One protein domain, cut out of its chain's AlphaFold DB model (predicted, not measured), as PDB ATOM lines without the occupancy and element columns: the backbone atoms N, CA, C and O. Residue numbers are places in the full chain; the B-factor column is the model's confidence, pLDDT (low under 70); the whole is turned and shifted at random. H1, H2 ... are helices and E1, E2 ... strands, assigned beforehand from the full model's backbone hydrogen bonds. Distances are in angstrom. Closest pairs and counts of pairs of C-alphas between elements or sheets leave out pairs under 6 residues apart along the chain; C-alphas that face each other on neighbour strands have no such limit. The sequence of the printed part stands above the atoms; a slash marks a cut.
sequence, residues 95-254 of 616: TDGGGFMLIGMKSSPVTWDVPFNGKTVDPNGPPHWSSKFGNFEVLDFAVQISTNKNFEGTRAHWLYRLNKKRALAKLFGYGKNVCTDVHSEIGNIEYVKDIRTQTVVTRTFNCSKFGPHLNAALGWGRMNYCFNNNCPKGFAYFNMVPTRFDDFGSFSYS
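Overview. This is residues 95 to 254 of the 616 residues of an uncharacterized protein of Paramuricea clavata (UniProt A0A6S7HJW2). A strongly twisted antiparallel sheet, E3, E4, E6 and E7 side by side, forms one wall; the strands E5, E8 and E9 lie side by side partly over one of its faces, loosely joined to it, and the hairpin E1 and E2 stands near its E3 edge. The short helix H1 and long loops gather at the end away from E7, where residues 238 to 243 reach farthest. The printed part has 160 residues, in the order E1 E2 E3 E4 E5 E6 E7 E8 H1 E9; the class is mostly strand, with under half of the residues in named elements. It is compact, with a radius of gyration of the C-alphas of 15.2 A and spans of 45 by 38 by 27 A.

Along the chain. E3, residues 137 to 146, is 26.4 A long and bends by 55 degrees at residue 140. E4, residues 154 to 167, is 27.5 A long and bends by 104 degrees at residue 164. E6 is residues 189 to 194, 14.1 A, and E7 residues 199 to 202. E1, residues 100 to 106, 17.3 A, begins at C-alpha 100 (169.715, 172.491, 167.873); E2 is residues 128 to 130. E5 is residues 183 to 187 and E8 residues 207 to 212, 13.8 A. H1 is residues 221 to 226. E9, residues 249 to 253, 12.7 A, ends at C-alpha 253 (171.845, 153.552, 163.252).

Arrangement. E3 and E4 form an antiparallel hairpin, with N 143 and O 158 2.9 A apart. E4 and E6 are antiparallel, with N 161 and O 191 at 2.9 A. E6 and E7 form a hairpin, with N 192 and O 202 at 2.9 A. E5 runs on into E6 across one residue at 77 degrees. E5 and E8 are antiparallel at 163 degrees, with N 210 and O 184 at 2.8 A. E9 pairs with no named strand, but the C-alphas of Phe 210 in E8 and Gly 249 in E9, their closest, are 4.1 A apart. The closest C-alphas of E3 and E9, Val 143 and Phe 251, are 7.6 A apart. The hairpin E1 and E2 has N 130 and O 103 at 2.9 A; E1 and E3 are near each other. H1 is not on the sheet; its closest C-alpha to E5 is Gly 221, 6.2 A from that of Ser 184. In H1, 1 of 2 O i to N i+4 pairs is within hydrogen-bond range, and 3 of 3 O i to N i+3 pairs.

Size, cuts and confidence. The C-alphas of Thr 197 and Met 240, the two farthest apart, are 45.7 A apart. The printed part has no cut. The links E1 to E2, E4 to E5 and H1 to E9 are long. The mean pLDDT of the printed part is 85.9; residues 174 to 183, 212 to 218 and 238 to 243 are under 70.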
ATOM      1  N   THR A  95     177.218 172.828 169.405       86.94
ATOM      2  CA  THR A  95     177.407 171.445 168.958       86.94
ATOM      3  C   THR A  95     177.085 171.297 167.475       86.94
ATOM      4  O   THR A  95     176.012 171.674 167.013       86.94
ATOM      5  N   ASP A  96     178.023 170.736 166.699       86.31
ATOM      6  CA  ASP A  96     177.879 170.584 165.239       86.31
ATOM      7  C   ASP A  96     177.531 171.916 164.528       86.31
ATOM      8  O   ASP A  96     176.754 171.968 163.572       86.31
ATOM      9  N   GLY A  97     178.107 173.018 165.023       81.81
ATOM     10  CA  GLY A  97     177.848 174.373 164.528       81.81
ATOM     11  C   GLY A  97     176.576 175.015 165.081       81.81
ATOM     12  O   GLY A  97     176.217 176.091 164.614       81.81
ATOM     13  N   GLY A  98     175.913 174.375 166.048       90.06
ATOM     14  CA  GLY A  98     174.763 174.899 166.770       90.06
ATOM     15  C   GLY A  98     173.437 174.811 166.015       90.06
ATOM     16  O   GLY A  98     173.312 174.186 164.954       90.06
ATOM     17  N   GLY A  99     172.427 175.460 166.590       93.12
ATOM     18  CA  GLY A  99     171.079 175.570 166.035       93.12
ATOM     19  C   GLY A  99     170.142 174.431 166.429       93.12
ATOM     20  O   GLY A  99     169.063 174.297 165.855       93.12
ATOM     21  N   PHE A 100     170.537 173.598 167.393       96.62
ATOM     22  CA  PHE A 100     169.715 172.491 167.873       96.62
ATOM     23  C   PHE A 100     168.754 172.944 168.965       96.62
ATOM     24  O   PHE A 100     169.131 173.663 169.882       96.62
ATOM     25  N   MET A 101     167.514 172.472 168.885       96.81
ATOM     26  CA  MET A 101     166.463 172.666 169.875       96.81
ATOM     27  C   MET A 101     166.207 171.365 170.636       96.81
ATOM     28  O   MET A 101     165.963 170.329 170.012       96.81
ATOM     29  N   LEU A 102     166.194 171.419 171.967       97.81
ATOM     30  CA  LEU A 102     165.807 170.287 172.808       97.81
ATOM     31  C   LEU A 102     164.284 170.079 172.775       97.81
ATOM     32  O   LEU A 102     163.517 170.994 173.084       97.81
ATOM     33  N   ILE A 103     163.843 168.863 172.443       96.75
ATOM     34  CA  ILE A 103     162.411 168.513 172.344       96.75
ATOM     35  C   ILE A 103     161.975 167.343 173.220       96.75
ATOM     36  O   ILE A 103     160.773 167.134 173.403       96.75
ATOM     37  N   GLY A 104     162.923 166.597 173.778       96.81
ATOM     38  CA  GLY A 104     162.645 165.525 174.719       96.81
ATOM     39  C   GLY A 104     163.884 165.127 175.498       96.81
ATOM     40  O   GLY A 104     165.005 165.232 174.998       96.81
ATOM     41  N   MET A 105     163.674 164.655 176.719       95.62
ATOM     42  CA  MET A 105     164.729 164.108 177.566       95.62
ATOM     43  C   MET A 105     164.176 162.976 178.437       95.62
ATOM     44  O   MET A 105     162.998 162.977 178.801       95.62
ATOM     45  N   LYS A 106     165.022 161.986 178.741       94.44
ATOM     46  CA  LYS A 106     164.702 160.866 179.636       94.44
ATOM     47  C   LYS A 106     165.928 160.337 180.379       94.44
ATOM     48  O   LYS A 106     167.044 160.401 179.878       94.44
ATOM     49  N   SER A 107     165.700 159.767 181.560       93.88
ATOM     50  CA  SER A 107     166.724 159.219 182.469       93.88
ATOM     51  C   SER A 107     166.756 157.682 182.516       93.88
ATOM     52  O   SER A 107     167.283 157.092 183.457       93.88
ATOM     53  N   SER A 108     166.131 157.032 181.534       92.81
ATOM     54  CA  SER A 108     166.011 155.578 181.407       92.81
ATOM     55  C   SER A 108     166.074 155.182 179.926       92.81
ATOM     56  O   SER A 108     165.682 155.982 179.071       92.81
ATOM     57  N   PRO A 109     166.519 153.963 179.570       92.12
ATOM     58  CA  PRO A 109     166.365 153.412 178.226       92.12
ATOM     59  C   PRO A 109     164.921 153.196 177.764       92.12
ATOM     60  O   PRO A 109     164.663 153.298 176.563       92.12
ATOM     61  N   VAL A 110     163.980 152.996 178.691       90.25
ATOM     62  CA  VAL A 110     162.536 152.950 178.395       90.25
ATOM     63  C   VAL A 110     162.125 154.242 177.673       90.25
ATOM     64  O   VAL A 110     162.696 155.303 177.938       90.25
ATOM     65  N   THR A 111     161.258 154.159 176.658       83.44
ATOM     66  CA  THR A 111     160.974 155.310 175.766       83.44
ATOM     67  C   THR A 111     159.486 155.602 175.552       83.44
ATOM     68  O   THR A 111     159.128 156.740 175.256       83.44
ATOM     69  N   TRP A 112     158.616 154.609 175.724       84.19
ATOM     70  CA  TRP A 112     157.173 154.703 175.464       84.19
ATOM     71  C   TRP A 112     156.329 155.303 176.584       84.19
ATOM     72  O   TRP A 112     155.195 155.704 176.327       84.19
ATOM     73  N   ASP A 113     156.848 155.304 177.808       86.81
ATOM     74  CA  ASP A 113     156.214 155.806 179.029       86.81
ATOM     75  C   ASP A 113     156.511 157.294 179.276       86.81
ATOM     76  O   ASP A 113     155.836 157.939 180.076       86.81
ATOM     77  N   VAL A 114     157.487 157.853 178.555       92.00
ATOM     78  CA  VAL A 114     157.891 159.256 178.657       92.00
ATOM     79  C   VAL A 114     156.711 160.160 178.255       92.00
ATOM     80  O   VAL A 114     156.253 160.096 177.108       92.00
ATOM     81  N   PRO A 115     156.203 161.013 179.162       94.06
ATOM     82  CA  PRO A 115     154.982 161.774 178.930       94.06
ATOM     83  C   PRO A 115     155.192 162.894 177.910       94.06
ATOM     84  O   PRO A 115     156.233 163.547 177.897       94.06
ATOM     85  N   PHE A 116     154.168 163.186 177.108       95.25
ATOM     86  CA  PHE A 116     154.141 164.358 176.225       95.25
ATOM     87  C   PHE A 116     153.269 165.433 176.855       95.25
ATOM     88  O   PHE A 116     152.140 165.152 177.268       95.25
ATOM     89  N   ASN A 117     153.785 166.656 176.938       95.25
ATOM     90  CA  ASN A 117     153.047 167.781 177.495       95.25
ATOM     91  C   ASN A 117     153.486 169.124 176.893       95.25
ATOM     92  O   ASN A 117     154.577 169.260 176.342       95.25
ATOM     93  N   GLY A 118     152.653 170.150 177.061       92.06
ATOM     94  CA  GLY A 118     152.930 171.511 176.594       92.06
ATOM     95  C   GLY A 118     154.014 172.288 177.365       92.06
ATOM     96  O   GLY A 118     154.016 173.520 177.296       92.06
ATOM     97  N   LYS A 119     154.911 171.650 178.130       93.88
ATOM     98  CA  LYS A 119     156.028 172.340 178.805       93.88
ATOM     99  C   LYS A 119     157.273 172.366 177.912       93.88
ATOM    100  O   LYS A 119     157.470 171.501 177.065       93.88
ATOM    101  N   THR A 120     158.111 173.378 178.105       93.81
ATOM    102  CA  THR A 120     159.453 173.438 177.507       93.81
ATOM    103  C   THR A 120     160.344 172.383 178.155       93.81
ATOM    104  O   THR A 120     160.234 172.180 179.362       93.81
ATOM    105  N   VAL A 121     161.211 171.734 177.372       96.81
ATOM    106  CA  VAL A 121     162.171 170.757 177.903       96.81
ATOM    107  C   VAL A 121     163.397 171.471 178.460       96.81
ATOM    108  O   VAL A 121     164.024 172.271 177.768       96.81
ATOM    109  N   ASP A 122     163.709 171.166 179.713       95.00
ATOM    110  CA  ASP A 122     164.941 171.541 180.407       95.00
ATOM    111  C   ASP A 122     165.885 170.326 180.378       95.00
ATOM    112  O   ASP A 122     165.437 169.235 180.741       95.00
ATOM    113  N   PRO A 123     167.161 170.451 179.967       94.50
ATOM    114  CA  PRO A 123     168.083 169.315 179.921       94.50
ATOM    115  C   PRO A 123     168.339 168.656 181.286       94.50
ATOM    116  O   PRO A 123     168.687 167.478 181.309       94.50
ATOM    117  N   ASN A 124     168.135 169.374 182.395       93.00
ATOM    118  CA  ASN A 124     168.297 168.896 183.771       93.00
ATOM    119  C   ASN A 124     166.953 168.637 184.486       93.00
ATOM    120  O   ASN A 124     166.941 168.276 185.665       93.00
ATOM    121  N   GLY A 125     165.825 168.844 183.798       92.19
ATOM    122  CA  GLY A 125     164.475 168.712 184.351       92.19
ATOM    123  C   GLY A 125     163.977 167.266 184.526       92.19
ATOM    124  O   GLY A 125     164.749 166.306 184.486       92.19
ATOM    125  N   PRO A 126     162.659 167.071 184.721       94.06
ATOM    126  CA  PRO A 126     162.045 165.745 184.716       94.06
ATOM    127  C   PRO A 126     161.890 165.190 183.282       94.06
ATOM    128  O   PRO A 126     161.651 165.969 182.360       94.06
ATOM    129  N   PRO A 127     161.936 163.858 183.075       95.56
ATOM    130  CA  PRO A 127     161.678 163.232 181.777       95.56
ATOM    131  C   PRO A 127     160.326 163.600 181.154       95.56
ATOM    132  O   PRO A 127     159.273 163.345 181.741       95.56
ATOM    133  N   HIS A 128     160.349 164.155 179.942       96.69
ATOM    134  CA  HIS A 128     159.169 164.398 179.108       96.69
ATOM    135  C   HIS A 128     159.559 164.734 177.659       96.69
ATOM    136  O   HIS A 128     160.717 165.028 177.356       96.69
ATOM    137  N   TRP A 129     158.555 164.744 176.785       96.25
ATOM    138  CA  TRP A 129     158.587 165.340 175.453       96.25
ATOM    139  C   TRP A 129     157.732 166.613 175.413       96.25
ATOM    140  O   TRP A 129     156.678 166.692 176.053       96.25
ATOM    141  N   SER A 130     158.149 167.593 174.609       95.31
ATOM    142  CA  SER A 130     157.348 168.787 174.317       95.31
ATOM    143  C   SER A 130     156.335 168.517 173.203       95.31
ATOM    144  O   SER A 130     156.706 168.166 172.082       95.31
ATOM    145  N   SER A 131     155.054 168.770 173.480       93.88
ATOM    146  CA  SER A 131     153.968 168.739 172.487       93.88
ATOM    147  C   SER A 131     153.712 170.102 171.816       93.88
ATOM    148  O   SER A 131     152.647 170.318 171.241       93.88
ATOM    149  N   LYS A 132     154.646 171.063 171.934       90.56
ATOM    150  CA  LYS A 132     154.549 172.404 171.311       90.56
ATOM    151  C   LYS A 132     155.135 172.479 169.902       90.56
ATOM    152  O   LYS A 132     154.861 173.432 169.181       90.56
ATOM    153  N   PHE A 133     155.975 171.519 169.526       91.38
ATOM    154  CA  PHE A 133     156.851 171.638 168.357       91.38
ATOM    155  C   PHE A 133     156.471 170.705 167.200       91.38
ATOM    156  O   PHE A 133     157.237 170.584 166.251       91.38
ATOM    157  N   GLY A 134     155.299 170.061 167.225       90.25
ATOM    158  CA  GLY A 134     154.899 169.101 166.191       90.25
ATOM    159  C   GLY A 134     154.855 169.666 164.763       90.25
ATOM    160  O   GLY A 134     155.172 168.944 163.821       90.25
ATOM    161  N   ASN A 135     154.571 170.959 164.585       90.38
ATOM    162  CA  ASN A 135     154.625 171.624 163.275       90.38
ATOM    163  C   ASN A 135     156.031 172.120 162.871       90.38
ATOM    164  O   ASN A 135     156.186 172.650 161.774       90.38
ATOM    165  N   PHE A 136     157.054 171.964 163.718       91.44
ATOM    166  CA  PHE A 136     158.425 172.378 163.402       91.44
ATOM    167  C   PHE A 136     158.992 171.540 162.255       91.44
ATOM    168  O   PHE A 136     158.976 170.310 162.313       91.44
ATOM    169  N   GLU A 137     159.530 172.196 161.230       92.94
ATOM    170  CA  GLU A 137     160.193 171.527 160.113       92.94
ATOM    171  C   GLU A 137     161.577 171.006 160.520       92.94
ATOM    172  O   GLU A 137     162.548 171.756 160.577       92.94
ATOM    173  N   VAL A 138     161.675 169.705 160.780       94.25
ATOM    174  CA  VAL A 138     162.913 168.997 161.118       94.25
ATOM    175  C   VAL A 138     163.727 168.732 159.850       94.25
ATOM    176  O   VAL A 138     163.208 168.137 158.904       94.25
ATOM    177  N   LEU A 139     165.008 169.114 159.856       95.50
ATOM    178  CA  LEU A 139     166.016 168.701 158.869       95.50
ATOM    179  C   LEU A 139     167.047 167.743 159.482       95.50
ATOM    180  O   LEU A 139     167.394 166.746 158.854       95.50
ATOM    181  N   ASP A 140     167.502 168.031 160.705       97.00
ATOM    182  CA  ASP A 140     168.294 167.107 161.521       97.00
ATOM    183  C   ASP A 140     167.492 166.656 162.736       97.00
ATOM    184  O   ASP A 140     166.905 167.491 163.429       97.00
ATOM    185  N   PHE A 141     167.534 165.358 163.028       97.19
ATOM    186  CA  PHE A 141     167.102 164.791 164.306       97.19
ATOM    187  C   PHE A 141     168.303 164.111 164.960       97.19
ATOM    188  O   PHE A 141     168.889 163.211 164.359       97.19
ATOM    189  N   ALA A 142     168.678 164.532 166.166       97.81
ATOM    190  CA  ALA A 142     169.844 164.024 166.873       97.81
ATOM    191  C   ALA A 142     169.493 163.392 168.221       97.81
ATOM    192  O   ALA A 142     168.540 163.782 168.899       97.81
ATOM    193  N   VAL A 143     170.282 162.385 168.584       97.69
ATOM    194  CA  VAL A 143     170.098 161.552 169.772       97.69
ATOM    195  C   VAL A 143     171.416 161.486 170.520       97.69
ATOM    196  O   VAL A 143     172.437 161.070 169.968       97.69
ATOM    197  N   GLN A 144     171.386 161.893 171.782       97.88
ATOM    198  CA  GLN A 144     172.541 161.942 172.668       97.88
ATOM    199  C   GLN A 144     172.335 160.970 173.826       97.88
ATOM    200  O   GLN A 144     171.302 161.026 174.479       97.88
ATOM    201  N   ILE A 145     173.315 160.108 174.098       97.25
ATOM    202  CA  ILE A 145     173.325 159.149 175.210       97.25
ATOM    203  C   ILE A 145     174.486 159.495 176.148       97.25
ATOM    204  O   ILE A 145     175.648 159.467 175.729       97.25
ATOM    205  N   SER A 146     174.188 159.743 177.423       95.69
ATOM    206  CA  SER A 146     175.157 159.907 178.514       95.69
ATOM    207  C   SER A 146     174.986 158.842 179.598       95.69
ATOM    208  O   SER A 146     173.901 158.299 179.812       95.69
ATOM    209  N   THR A 147     176.076 158.557 180.311       91.25
ATOM    210  CA  THR A 147     176.086 157.693 181.502       91.25
ATOM    211  C   THR A 147     175.736 158.431 182.799       91.25
ATOM    212  O   THR A 147     175.580 157.792 183.835       91.25
ATOM    213  N   ASN A 148     175.620 159.760 182.776       90.81
ATOM    214  CA  ASN A 148     175.292 160.598 183.932       90.81
ATOM    215  C   ASN A 148     174.314 161.726 183.527       90.81
ATOM    216  O   ASN A 148     173.961 161.860 182.358       90.81
ATOM    217  N   LYS A 149     173.891 162.548 184.495       88.94
ATOM    218  CA  LYS A 149     172.939 163.656 184.284       88.94
ATOM    219  C   LYS A 149     173.481 164.824 183.444       88.94
ATOM    220  O   LYS A 149     172.719 165.739 183.172       88.94
ATOM    221  N   ASN A 150     174.761 164.823 183.059       87.12
ATOM    222  CA  ASN A 150     175.391 165.933 182.346       87.12
ATOM    223  C   ASN A 150     175.834 165.534 180.926       87.12
ATOM    224  O   ASN A 150     175.882 164.354 180.560       87.12
ATOM    225  N   PHE A 151     176.161 166.533 180.105       88.00
ATOM    226  CA  PHE A 151     176.612 166.304 178.732       88.00
ATOM    227  C   PHE A 151     178.052 165.762 178.647       88.00
ATOM    228  O   PHE A 151     178.398 165.111 177.662       88.00
ATOM    229  N   GLU A 152     178.892 165.939 179.669       86.38
ATOM    230  CA  GLU A 152     180.281 165.441 179.694       86.38
ATOM    231  C   GLU A 152     180.345 163.903 179.700       86.38
ATOM    232  O   GLU A 152     181.232 163.284 179.104       86.38
ATOM    233  N   GLY A 153     179.352 163.254 180.318       88.94
ATOM    234  CA  GLY A 153     179.200 161.802 180.299       88.94
ATOM    235  C   GLY A 153     178.806 161.216 178.937       88.94
ATOM    236  O   GLY A 153     178.665 159.998 178.839       88.94
ATOM    237  N   THR A 154     178.654 162.022 177.877       94.88
ATOM    238  CA  THR A 154     178.195 161.569 176.551       94.88
ATOM    239  C   THR A 154     179.069 160.445 175.976       94.88
ATOM    240  O   THR A 154     180.275 160.596 175.730       94.88
ATOM    241  N   ARG A 155     178.440 159.296 175.705       95.44
ATOM    242  CA  ARG A 155     179.063 158.097 175.120       95.44
ATOM    243  C   ARG A 155     178.626 157.811 173.685       95.44
ATOM    244  O   ARG A 155     179.423 157.250 172.943       95.44
ATOM    245  N   ALA A 156     177.464 158.298 173.258       96.38
ATOM    246  CA  ALA A 156     177.081 158.374 171.849       96.38
ATOM    247  C   ALA A 156     176.323 159.677 171.582       96.38
ATOM    248  O   ALA A 156     175.564 160.128 172.432       96.38
ATOM    249  N   HIS A 157     176.543 160.294 170.422       97.06
ATOM    250  CA  HIS A 157     175.749 161.430 169.961       97.06
ATOM    251  C   HIS A 157     175.764 161.409 168.435       97.06
ATOM    252  O   HIS A 157     176.826 161.569 167.837       97.06
ATOM    253  N   TRP A 158     174.619 161.164 167.805       97.25
ATOM    254  CA  TRP A 158     174.502 161.132 166.347       97.25
ATOM    255  C   TRP A 158     173.324 161.969 165.873       97.25
ATOM    256  O   TRP A 158     172.362 162.144 166.616       97.25
ATOM    257  N   LEU A 159     173.390 162.442 164.628       96.56
ATOM    258  CA  LEU A 159     172.242 163.003 163.913       96.56
ATOM    259  C   LEU A 159     171.895 162.174 162.684       96.56
ATOM    260  O   LEU A 159     172.784 161.649 162.012       96.56
ATOM    261  N   TYR A 160     170.602 162.115 162.382       96.81
ATOM    262  CA  TYR A 160     170.072 161.778 161.069       96.81
ATOM    263  C   TYR A 160     169.846 163.086 160.303       96.81
ATOM    264  O   TYR A 160     168.998 163.886 160.708       96.81
ATOM    265  N   ARG A 161     170.566 163.295 159.195       96.62
ATOM    266  CA  ARG A 161     170.220 164.322 158.200       96.62
ATOM    267  C   ARG A 161     169.115 163.758 157.320       96.62
ATOM    268  O   ARG A 161     169.279 162.678 156.762       96.62
ATOM    269  N   LEU A 162     168.011 164.476 157.158       94.38
ATOM    270  CA  LEU A 162     166.940 164.099 156.234       94.38
ATOM    271  C   LEU A 162     167.158 164.739 154.857       94.38
ATOM    272  O   LEU A 162     167.484 165.920 154.785       94.38
ATOM    273  N   ASN A 163     166.885 164.005 153.769       91.19
ATOM    274  CA  ASN A 163     166.966 164.550 152.398       91.19
ATOM    275  C   ASN A 163     165.994 165.723 152.156       91.19
ATOM    276  O   ASN A 163     166.198 166.547 151.268       91.19
ATOM    277  N   LYS A 164     164.881 165.764 152.899       91.12
ATOM    278  CA  LYS A 164     163.864 166.823 152.841       91.12
ATOM    279  C   LYS A 164     163.342 167.105 154.242       91.12
ATOM    280  O   LYS A 164     163.197 166.180 155.044       91.12
ATOM    281  N   LYS A 165     163.015 168.370 154.509       92.75
ATOM    282  CA  LYS A 165     162.370 168.762 155.764       92.75
ATOM    283  C   LYS A 165     160.989 168.127 155.899       92.75
ATOM    284  O   LYS A 165     160.301 167.902 154.904       92.75
ATOM    285  N   ARG A 166     160.569 167.883 157.140       91.81
ATOM    286  CA  ARG A 166     159.196 167.475 157.478       91.81
ATOM    287  C   ARG A 166     158.821 167.930 158.880       91.81
ATOM    288  O   ARG A 166     159.687 168.048 159.740       91.81
ATOM    289  N   ALA A 167     157.530 168.144 159.114       92.69
ATOM    290  CA  ALA A 167     156.999 168.421 160.445       92.69
ATOM    291  C   ALA A 167     157.409 167.322 161.450       92.69
ATOM    292  O   ALA A 167     157.355 166.136 161.116       92.69
ATOM    293  N   LEU A 168     157.768 167.695 162.681       92.81
ATOM    294  CA  LEU A 168     158.103 166.763 163.768       92.81
ATOM    295  C   LEU A 168     156.975 165.747 164.039       92.81
ATOM    296  O   LEU A 168     157.232 164.557 164.198       92.81
ATOM    297  N   ALA A 169     155.716 166.185 163.981       90.94
ATOM    298  CA  ALA A 169     154.515 165.345 164.062       90.94
ATOM    299  C   ALA A 169     154.254 164.499 162.794       90.94
ATOM    300  O   ALA A 169     153.171 163.946 162.621       90.94
ATOM    301  N   LYS A 170     155.222 164.426 161.877       89.31
ATOM    302  CA  LYS A 170     155.271 163.524 160.716       89.31
ATOM    303  C   LYS A 170     156.661 162.882 160.571       89.31
ATOM    304  O   LYS A 170     157.003 162.396 159.494       89.31
ATOM    305  N   LEU A 171     157.485 162.921 161.627       87.94
ATOM    306  CA  LEU A 171     158.848 162.386 161.625       87.94
ATOM    307  C   LEU A 171     158.853 160.873 161.387       87.94
ATOM    308  O   LEU A 171     159.689 160.381 160.628       87.94
ATOM    309  N   PHE A 172     157.901 160.162 161.996       83.81
ATOM    310  CA  PHE A 172     157.722 158.726 161.813       83.81
ATOM    311  C   PHE A 172     156.815 158.458 160.608       83.81
ATOM    312  O   PHE A 172     155.715 159.006 160.522       83.81
ATOM    313  N   GLY A 173     157.291 157.651 159.662       71.38
ATOM    314  CA  GLY A 173     156.583 157.303 158.429       71.38
ATOM    315  C   GLY A 173     156.055 155.868 158.405       71.38
ATOM    316  O   GLY A 173     156.332 155.074 159.305       71.38
ATOM    317  N   TYR A 174     155.312 155.570 157.338       59.50
ATOM    318  CA  TYR A 174     154.933 154.220 156.926       59.50
ATOM    319  C   TYR A 174     155.093 154.081 155.405       59.50
ATOM    320  O   TYR A 174     154.385 154.747 154.644       59.50
ATOM    321  N   GLY A 175     156.006 153.214 154.964       55.91
ATOM    322  CA  GLY A 175     155.875 152.412 153.740       55.91
ATOM    323  C   GLY A 175     155.806 153.145 152.395       55.91
ATOM    324  O   GLY A 175     155.416 152.530 151.403       55.91
ATOM    325  N   LYS A 176     156.135 154.443 152.318       51.88
ATOM    326  CA  LYS A 176     156.013 155.222 151.066       51.88
ATOM    327  C   LYS A 176     157.225 156.047 150.634       51.88
ATOM    328  O   LYS A 176     157.075 156.862 149.733       51.88
ATOM    329  N   ASN A 177     158.405 155.824 151.224       52.31
ATOM    330  CA  ASN A 177     159.708 156.118 150.598       52.31
ATOM    331  C   ASN A 177     160.875 155.469 151.385       52.31
ATOM    332  O   ASN A 177     161.240 155.946 152.458       52.31
ATOM    333  N   VAL A 178     161.520 154.468 150.769       59.03
ATOM    334  CA  VAL A 178     162.862 153.901 151.072       59.03
ATOM    335  C   VAL A 178     162.975 152.763 152.114       59.03
ATOM    336  O   VAL A 178     163.834 151.900 151.942       59.03
ATOM    337  N   CYS A 179     162.126 152.666 153.138       67.25
ATOM    338  CA  CYS A 179     162.111 151.496 154.035       67.25
ATOM    339  C   CYS A 179     161.261 150.349 153.441       67.25
ATOM    340  O   CYS A 179     160.139 150.589 153.000       67.25
ATOM    341  N   THR A 180     161.774 149.113 153.421       58.94
ATOM    342  CA  THR A 180     161.154 147.962 152.719       58.94
ATOM    343  C   THR A 180     160.180 147.119 153.550       58.94
ATOM    344  O   THR A 180     159.509 146.255 152.993       58.94
ATOM    345  N   ASP A 181     160.092 147.340 154.865       58.38
ATOM    346  CA  ASP A 181     159.428 146.427 155.805       58.38
ATOM    347  C   ASP A 181     158.306 147.144 156.574       58.38
ATOM    348  O   ASP A 181     158.353 148.354 156.769       58.38
ATOM    349  N   VAL A 182     157.342 146.386 157.109       61.00
ATOM    350  CA  VAL A 182     156.122 146.894 157.780       61.00
ATOM    351  C   VAL A 182     156.398 147.430 159.200       61.00
ATOM    352  O   VAL A 182     155.915 146.894 160.198       61.00
ATOM    353  N   HIS A 183     157.226 148.467 159.321       69.12
ATOM    354  CA  HIS A 183     157.663 149.047 160.597       69.12
ATOM    355  C   HIS A 183     157.376 150.555 160.663       69.12
ATOM    356  O   HIS A 183     157.229 151.220 159.647       69.12
ATOM    357  N   SER A 184     157.275 151.112 161.874       71.69
ATOM    358  CA  SER A 184     157.321 152.574 162.044       71.69
ATOM    359  C   SER A 184     158.769 153.044 161.939       71.69
ATOM    360  O   SER A 184     159.654 152.430 162.541       71.69
ATOM    361  N   GLU A 185     159.032 154.118 161.197       80.00
ATOM    362  CA  GLU A 185     160.399 154.417 160.754       80.00
ATOM    363  C   GLU A 185     160.758 155.904 160.686       80.00
ATOM    364  O   GLU A 185     159.950 156.747 160.291       80.00
ATOM    365  N   ILE A 186     162.026 156.217 160.967       88.12
ATOM    366  CA  ILE A 186     162.663 157.445 160.475       88.12
ATOM    367  C   ILE A 186     163.376 157.061 159.173       88.12
ATOM    368  O   ILE A 186     164.534 156.649 159.187       88.12
ATOM    369  N   GLY A 187     162.640 157.133 158.062       85.94
ATOM    370  CA  GLY A 187     163.153 156.917 156.702       85.94
ATOM    371  C   GLY A 187     163.592 158.210 156.001       85.94
ATOM    372  O   GLY A 187     163.438 159.304 156.553       85.94
ATOM    373  N   ASN A 188     164.072 158.087 154.758       87.12
ATOM    374  CA  ASN A 188     164.550 159.188 153.904       87.12
ATOM    375  C   ASN A 188     165.729 159.991 154.505       87.12
ATOM    376  O   ASN A 188     165.779 161.225 154.434       87.12
ATOM    377  N   ILE A 189     166.660 159.267 155.122       91.62
ATOM    378  CA  ILE A 189     167.907 159.797 155.680       91.62
ATOM    379  C   ILE A 189     168.934 159.961 154.544       91.62
ATOM    380  O   ILE A 189     169.121 159.044 153.750       91.62
ATOM    381  N   GLU A 190     169.579 161.127 154.458       93.31
ATOM    382  CA  GLU A 190     170.691 161.415 153.532       93.31
ATOM    383  C   GLU A 190     172.013 160.854 154.080       93.31
ATOM    384  O   GLU A 190     172.825 160.277 153.355       93.31
ATOM    385  N   TYR A 191     172.245 161.055 155.380       95.19
ATOM    386  CA  TYR A 191     173.397 160.522 156.091       95.19
ATOM    387  C   TYR A 191     173.196 160.486 157.602       95.19
ATOM    388  O   TYR A 191     172.382 161.217 158.174       95.19
ATOM    389  N   VAL A 192     174.032 159.681 158.259       96.31
ATOM    390  CA  VAL A 192     174.235 159.726 159.708       96.31
ATOM    391  C   VAL A 192     175.616 160.289 160.010       96.31
ATOM    392  O   VAL A 192     176.617 159.874 159.417       96.31
ATOM    393  N   LYS A 193     175.680 161.229 160.953       94.88
ATOM    394  CA  LYS A 193     176.926 161.839 161.436       94.88
ATOM    395  C   LYS A 193     177.089 161.573 162.932       94.88
ATOM    396  O   LYS A 193     176.179 161.875 163.699       94.88
ATOM    397  N   ASP A 194     178.245 161.042 163.336       93.56
ATOM    398  CA  ASP A 194     178.663 161.024 164.746       93.56
ATOM    399  C   ASP A 194     179.135 162.441 165.095       93.56
ATOM    400  O   ASP A 194     180.112 162.961 164.549       93.56
ATOM    401  N   ILE A 195     178.393 163.090 165.988       92.00
ATOM    402  CA  ILE A 195     178.632 164.465 166.424       92.00
ATOM    403  C   ILE A 195     179.901 164.547 167.287       92.00
ATOM    404  O   ILE A 195     180.594 165.565 167.259       92.00
ATOM    405  N   ARG A 196     180.265 163.471 168.000       91.31
ATOM    406  CA  ARG A 196     181.432 163.422 168.902       91.31
ATOM    407  C   ARG A 196     182.751 163.409 168.134       91.31
ATOM    408  O   ARG A 196     183.772 163.835 168.679       91.31
ATOM    409  N   THR A 197     182.748 162.883 166.912       87.50
ATOM    410  CA  THR A 197     183.899 162.875 165.990       87.50
ATOM    411  C   THR A 197     183.760 163.858 164.837       87.50
ATOM    412  O   THR A 197     184.723 164.050 164.103       87.50
ATOM    413  N   GLN A 198     182.587 164.475 164.664       84.19
ATOM    414  CA  GLN A 198     182.262 165.345 163.532       84.19
ATOM    415  C   GLN A 198     182.352 164.650 162.157       84.19
ATOM    416  O   GLN A 198     182.422 165.318 161.126       84.19
ATOM    417  N   THR A 199     182.270 163.316 162.111       86.81
ATOM    418  CA  THR A 199     182.373 162.534 160.868       86.81
ATOM    419  C   THR A 199     181.017 162.026 160.400       86.81
ATOM    420  O   THR A 199     180.293 161.406 161.179       86.81
ATOM    421  N   VAL A 200     180.716 162.177 159.108       93.75
ATOM    422  CA  VAL A 200     179.685 161.358 158.455       93.75
ATOM    423  C   VAL A 200     180.136 159.897 158.532       93.75
ATOM    424  O   VAL A 200     181.200 159.537 158.024       93.75
ATOM    425  N   VAL A 201     179.365 159.076 159.242       92.44
ATOM    426  CA  VAL A 201     179.697 157.672 159.528       92.44
ATOM    427  C   VAL A 201     179.052 156.713 158.532       92.44
ATOM    428  O   VAL A 201     179.573 155.621 158.329       92.44
ATOM    429  N   THR A 202     177.968 157.128 157.871       93.00
ATOM    430  CA  THR A 202     177.339 156.391 156.766       93.00
ATOM    431  C   THR A 202     176.457 157.313 155.914       93.00
ATOM    432  O   THR A 202     175.819 158.226 156.439       93.00
ATOM    433  N   ARG A 203     176.436 157.057 154.598       93.50
ATOM    434  CA  ARG A 203     175.483 157.602 153.607       93.50
ATOM    435  C   ARG A 203     174.583 156.515 152.993       93.50
ATOM    436  O   ARG A 203     173.707 156.819 152.198       93.50
ATOM    437  N   THR A 204     174.822 155.246 153.328       89.38
ATOM    438  CA  THR A 204     174.029 154.097 152.858       89.38
ATOM    439  C   THR A 204     172.878 153.775 153.809       89.38
ATOM    440  O   THR A 204     171.895 153.161 153.401       89.38
ATOM    441  N   PHE A 205     172.985 154.207 155.069       90.62
ATOM    442  CA  PHE A 205     171.926 154.102 156.062       90.62
ATOM    443  C   PHE A 205     170.763 155.028 155.721       90.62
ATOM    444  O   PHE A 205     170.904 156.250 155.755       90.62
ATOM    445  N   ASN A 206     169.609 154.434 155.434       86.12
ATOM    446  CA  ASN A 206     168.443 155.148 154.930       86.12
ATOM    447  C   ASN A 206     167.239 155.109 155.892       86.12
ATOM    448  O   ASN A 206     166.308 155.905 155.721       86.12
ATOM    449  N   CYS A 207     167.256 154.209 156.887       85.56
ATOM    450  CA  CYS A 207     166.072 153.831 157.653       85.56
ATOM    451  C   CYS A 207     166.388 153.312 159.074       85.56
ATOM    452  O   CYS A 207     166.947 152.226 159.248       85.56
ATOM    453  N   SER A 208     165.937 154.039 160.104       88.69
ATOM    454  CA  SER A 208     165.865 153.530 161.489       88.69
ATOM    455  C   SER A 208     164.482 152.924 161.742       88.69
ATOM    456  O   SER A 208     163.490 153.654 161.694       88.69
ATOM    457  N   LYS A 209     164.413 151.616 162.030       85.50
ATOM    458  CA  LYS A 209     163.176 150.843 162.263       85.50
ATOM    459  C   LYS A 209     162.844 150.774 163.764       85.50
ATOM    460  O   LYS A 209     163.656 150.313 164.563       85.50
ATOM    461  N   PHE A 210     161.633 151.184 164.145       81.19
ATOM    462  CA  PHE A 210     161.185 151.293 165.546       81.19
ATOM    463  C   PHE A 210     160.241 150.166 165.998       81.19
ATOM    464  O   PHE A 210     159.786 150.175 167.134       81.19
ATOM    465  N   GLY A 211     159.943 149.185 165.148       74.44
ATOM    466  CA  GLY A 211     159.055 148.066 165.487       74.44
ATOM    467  C   GLY A 211     157.839 147.955 164.568       74.44
ATOM    468  O   GLY A 211     157.599 148.866 163.767       74.44
ATOM    469  N   PRO A 212     157.111 146.826 164.645       66.31
ATOM    470  CA  PRO A 212     156.040 146.487 163.715       66.31
ATOM    471  C   PRO A 212     154.932 147.547 163.716       66.31
ATOM    472  O   PRO A 212     154.464 147.990 164.767       66.31
ATOM    473  N   HIS A 213     154.514 147.967 162.524       61.16
ATOM    474  CA  HIS A 213     153.463 148.966 162.352       61.16
ATOM    475  C   HIS A 213     152.084 148.298 162.279       61.16
ATOM    476  O   HIS A 213     151.766 147.630 161.299       61.16
ATOM    477  N   LEU A 214     151.241 148.546 163.286       58.19
ATOM    478  CA  LEU A 214     149.865 148.034 163.333       58.19
ATOM    479  C   LEU A 214     148.834 149.061 162.836       58.19
ATOM    480  O   LEU A 214     147.924 148.710 162.093       58.19
ATOM    481  N   ASN A 215     148.966 150.334 163.225       63.22
ATOM    482  CA  ASN A 215     148.128 151.455 162.777       63.22
ATOM    483  C   ASN A 215     148.830 152.778 163.148       63.22
ATOM    484  O   ASN A 215     149.469 152.845 164.195       63.22
ATOM    485  N   ALA A 216     148.643 153.850 162.372       60.84
ATOM    486  CA  ALA A 216     149.107 155.201 162.714       60.84
ATOM    487  C   ALA A 216     148.576 155.714 164.076       60.84
ATOM    488  O   ALA A 216     149.208 156.557 164.710       60.84
ATOM    489  N   ALA A 217     147.439 155.192 164.548       63.16
ATOM    490  CA  ALA A 217     146.867 155.491 165.862       63.16
ATOM    491  C   ALA A 217     147.513 154.733 167.045       63.16
ATOM    492  O   ALA A 217     147.172 155.019 168.193       63.16
ATOM    493  N   LEU A 218     148.419 153.775 166.809       69.00
ATOM    494  CA  LEU A 218     148.985 152.882 167.833       69.00
ATOM    495  C   LEU A 218     150.521 152.784 167.733       69.00
ATOM    496  O   LEU A 218     151.125 153.154 166.726       69.00
ATOM    497  N   GLY A 219     151.166 152.304 168.802       71.44
ATOM    498  CA  GLY A 219     152.626 152.158 168.868       71.44
ATOM    499  C   GLY A 219     153.380 153.454 168.545       71.44
ATOM    500  O   GLY A 219     152.993 154.541 168.975       71.44
ATOM    501  N   TRP A 220     154.452 153.351 167.759       75.81
ATOM    502  CA  TRP A 220     155.295 154.493 167.378       75.81
ATOM    503  C   TRP A 220     154.631 155.460 166.395       75.81
ATOM    504  O   TRP A 220     154.949 156.648 166.419       75.81
ATOM    505  N   GLY A 221     153.645 155.012 165.608       75.31
ATOM    506  CA  GLY A 221     152.814 155.908 164.796       75.31
ATOM    507  C   GLY A 221     152.135 156.988 165.647       75.31
ATOM    508  O   GLY A 221     152.084 158.155 165.259       75.31
ATOM    509  N   ARG A 222     151.740 156.643 166.882       82.25
ATOM    510  CA  ARG A 222     151.132 157.579 167.836       82.25
ATOM    511  C   ARG A 222     152.103 158.621 168.406       82.25
ATOM    512  O   ARG A 222     151.649 159.650 168.905       82.25
ATOM    513  N   MET A 223     153.418 158.435 168.280       87.12
ATOM    514  CA  MET A 223     154.397 159.457 168.674       87.12
ATOM    515  C   MET A 223     154.216 160.752 167.863       87.12
ATOM    516  O   MET A 223     154.269 161.842 168.432       87.12
ATOM    517  N   ASN A 224     153.869 160.638 166.574       88.12
ATOM    518  CA  ASN A 224     153.476 161.771 165.728       88.12
ATOM    519  C   ASN A 224     152.285 162.553 166.311       88.12
ATOM    520  O   ASN A 224     152.325 163.779 166.392       88.12
ATOM    521  N   TYR A 225     151.236 161.850 166.757       88.12
ATOM    522  CA  TYR A 225     150.065 162.468 167.389       88.12
ATOM    523  C   TYR A 225     150.446 163.193 168.689       88.12
ATOM    524  O   TYR A 225     150.049 164.343 168.894       88.12
ATOM    525  N   CYS A 226     151.259 162.562 169.539       91.12
ATOM    526  CA  CYS A 226     151.683 163.132 170.817       91.12
ATOM    527  C   CYS A 226     152.610 164.361 170.674       91.12
ATOM    528  O   CYS A 226     152.640 165.211 171.559       91.12
ATOM    529  N   PHE A 227     153.298 164.558 169.542       92.38
ATOM    530  CA  PHE A 227     154.026 165.814 169.289       92.38
ATOM    531  C   PHE A 227     153.127 167.053 169.116       92.38
ATOM    532  O   PHE A 227     153.635 168.171 169.184       92.38
ATOM    533  N   ASN A 228     151.815 166.866 168.933       91.69
ATOM    534  CA  ASN A 228     150.804 167.931 168.902       91.69
ATOM    535  C   ASN A 228     149.781 167.839 170.056       91.69
ATOM    536  O   ASN A 228     148.936 168.720 170.186       91.69
ATOM    537  N   ASN A 229     149.815 166.785 170.884       91.75
ATOM    538  CA  ASN A 229     148.776 166.486 171.876       91.75
ATOM    539  C   ASN A 229     149.384 166.003 173.199       91.75
ATOM    540  O   ASN A 229     150.364 165.263 173.211       91.75
ATOM    541  N   ASN A 230     148.772 166.357 174.330       92.50
ATOM    542  CA  ASN A 230     149.212 165.839 175.627       92.50
ATOM    543  C   ASN A 230     148.988 164.314 175.695       92.50
ATOM    544  O   ASN A 230     147.858 163.843 175.569       92.50
ATOM    545  N   CYS A 231     150.045 163.550 175.974       91.38
ATOM    546  CA  CYS A 231     149.993 162.103 176.211       91.38
ATOM    547  C   CYS A 231     150.616 161.796 177.587       91.38
ATOM    548  O   CYS A 231     151.806 161.483 177.657       91.38
ATOM    549  N   PRO A 232     149.851 161.890 178.697       90.50
ATOM    550  CA  PRO A 232     150.397 161.799 180.059       90.50
ATOM    551  C   PRO A 232     150.998 160.439 180.437       90.50
ATOM    552  O   PRO A 232     151.793 160.373 181.365       90.50
ATOM    553  N   LYS A 233     150.625 159.366 179.729       87.50
ATOM    554  CA  LYS A 233     151.183 158.011 179.897       87.50
ATOM    555  C   LYS A 233     152.259 157.673 178.846       87.50
ATOM    556  O   LYS A 233     152.663 156.524 178.743       87.50
ATOM    557  N   GLY A 234     152.662 158.641 178.018       87.94
ATOM    558  CA  GLY A 234     153.468 158.404 176.819       87.94
ATOM    559  C   GLY A 234     152.668 157.782 175.660       87.94
ATOM    560  O   GLY A 234     151.433 157.744 175.686       87.94
ATOM    561  N   PHE A 235     153.353 157.350 174.595       84.88
ATOM    562  CA  PHE A 235     152.707 156.997 173.319       84.88
ATOM    563  C   PHE A 235     152.155 155.561 173.241       84.88
ATOM    564  O   PHE A 235     151.257 155.320 172.433       84.88
ATOM    565  N   ALA A 236     152.593 154.623 174.092       78.88
ATOM    566  CA  ALA A 236     152.163 153.214 174.009       78.88
ATOM    567  C   ALA A 236     150.767 152.899 174.585       78.88
ATOM    568  O   ALA A 236     150.252 151.814 174.328       78.88
ATOM    569  N   TYR A 237     150.151 153.806 175.354       72.31
ATOM    570  CA  TYR A 237     148.892 153.546 176.078       72.31
ATOM    571  C   TYR A 237     147.687 154.224 175.420       72.31
ATOM    572  O   TYR A 237     147.495 155.432 175.592       72.31
ATOM    573  N   PHE A 238     146.889 153.489 174.645       68.06
ATOM    574  CA  PHE A 238     145.715 154.038 173.960       68.06
ATOM    575  C   PHE A 238     144.492 154.067 174.892       68.06
ATOM    576  O   PHE A 238     144.123 153.052 175.464       68.06
ATOM    577  N   ASN A 239     143.845 155.223 175.063       60.78
ATOM    578  CA  ASN A 239     142.828 155.389 176.117       60.78
ATOM    579  C   ASN A 239     141.525 154.592 175.894       60.78
ATOM    580  O   ASN A 239     140.754 154.464 176.838       60.78
ATOM    581  N   MET A 240     141.265 154.087 174.682       65.81
ATOM    582  CA  MET A 240     140.029 153.353 174.355       65.81
ATOM    583  C   MET A 240     140.189 151.822 174.378       65.81
ATOM    584  O   MET A 240     139.193 151.119 174.265       65.81
ATOM    585  N   VAL A 241     141.416 151.292 174.485       62.66
ATOM    586  CA  VAL A 241     141.682 149.840 174.450       62.66
ATOM    587  C   VAL A 241     142.807 149.515 175.442       62.66
ATOM    588  O   VAL A 241     143.855 150.155 175.363       62.66
ATOM    589  N   PRO A 242     142.663 148.523 176.344       59.22
ATOM    590  CA  PRO A 242     143.660 148.198 177.374       59.22
ATOM    591  C   PRO A 242     144.918 147.474 176.839       59.22
ATOM    592  O   PRO A 242     145.531 146.679 177.548       59.22
ATOM    593  N   THR A 243     145.333 147.755 175.600       63.62
ATOM    594  CA  THR A 243     146.502 147.149 174.949       63.62
ATOM    595  C   THR A 243     147.686 148.114 174.968       63.62
ATOM    596  O   THR A 243     147.555 149.286 174.606       63.62
ATOM    597  N   ARG A 244     148.855 147.614 175.377       70.56
ATOM    598  CA  ARG A 244     150.118 148.358 175.447       70.56
ATOM    599  C   ARG A 244     151.051 147.896 174.326       70.56
ATOM    600  O   ARG A 244     151.145 146.702 174.067       70.56
ATOM    601  N   PHE A 245     151.723 148.840 173.671       73.38
ATOM    602  CA  PHE A 245     152.675 148.562 172.589       73.38
ATOM    603  C   PHE A 245     154.085 149.005 172.977       73.38
ATOM    604  O   PHE A 245     154.541 150.079 172.587       73.38
ATOM    605  N   ASP A 246     154.743 148.175 173.785       76.31
ATOM    606  CA  ASP A 246     156.064 148.424 174.370       76.31
ATOM    607  C   ASP A 246     157.107 147.328 174.092       76.31
ATOM    608  O   ASP A 246     158.274 147.477 174.437       76.31
ATOM    609  N   ASP A 247     156.738 146.243 173.416       75.44
ATOM    610  CA  ASP A 247     157.668 145.143 173.122       75.44
ATOM    611  C   ASP A 247     158.862 145.579 172.254       75.44
ATOM    612  O   ASP A 247     159.926 144.960 172.305       75.44
ATOM    613  N   PHE A 248     158.703 146.662 171.486       78.06
ATOM    614  CA  PHE A 248     159.671 147.135 170.504       78.06
ATOM    615  C   PHE A 248     159.784 148.659 170.477       78.06
ATOM    616  O   PHE A 248     158.781 149.374 170.462       78.06
ATOM    617  N   GLY A 249     161.017 149.138 170.346       79.31
ATOM    618  CA  GLY A 249     161.359 150.320 169.576       79.31
ATOM    619  C   GLY A 249     162.491 151.165 170.130       79.31
ATOM    620  O   GLY A 249     162.682 151.310 171.339       79.31
ATOM    621  N   SER A 250     163.265 151.717 169.201       86.31
ATOM    622  CA  SER A 250     164.588 152.253 169.485       86.31
ATOM    623  C   SER A 250     165.060 153.233 168.424       86.31
ATOM    624  O   SER A 250     164.948 152.956 167.228       86.31
ATOM    625  N   PHE A 251     165.711 154.306 168.858       92.50
ATOM    626  CA  PHE A 251     166.537 155.119 167.978       92.50
ATOM    627  C   PHE A 251     167.873 154.404 167.789       92.50
ATOM    628  O   PHE A 251     168.567 154.111 168.764       92.50
ATOM    629  N   SER A 252     168.232 154.101 166.547       93.31
ATOM    630  CA  SER A 252     169.487 153.419 166.229       93.31
ATOM    631  C   SER A 252     170.042 153.856 164.876       93.31
ATOM    632  O   SER A 252     169.340 154.483 164.081       93.31
ATOM    633  N   TYR A 253     171.302 153.533 164.610       94.56
ATOM    634  CA  TYR A 253     171.845 153.552 163.252       94.56
ATOM    635  C   TYR A 253     172.842 152.411 163.060       94.56
ATOM    636  O   TYR A 253     173.394 151.889 164.029       94.56
ATOM    637  N   SER A 254     173.099 152.039 161.808       93.25
ATOM    638  CA  SER A 254     174.096 151.039 161.420       93.25
ATOM    639  C   SER A 254     175.028 151.643 160.378       93.25
ATOM    640  O   SER A 254     174.570 152.241 159.409       93.25
TER     641      SER A 254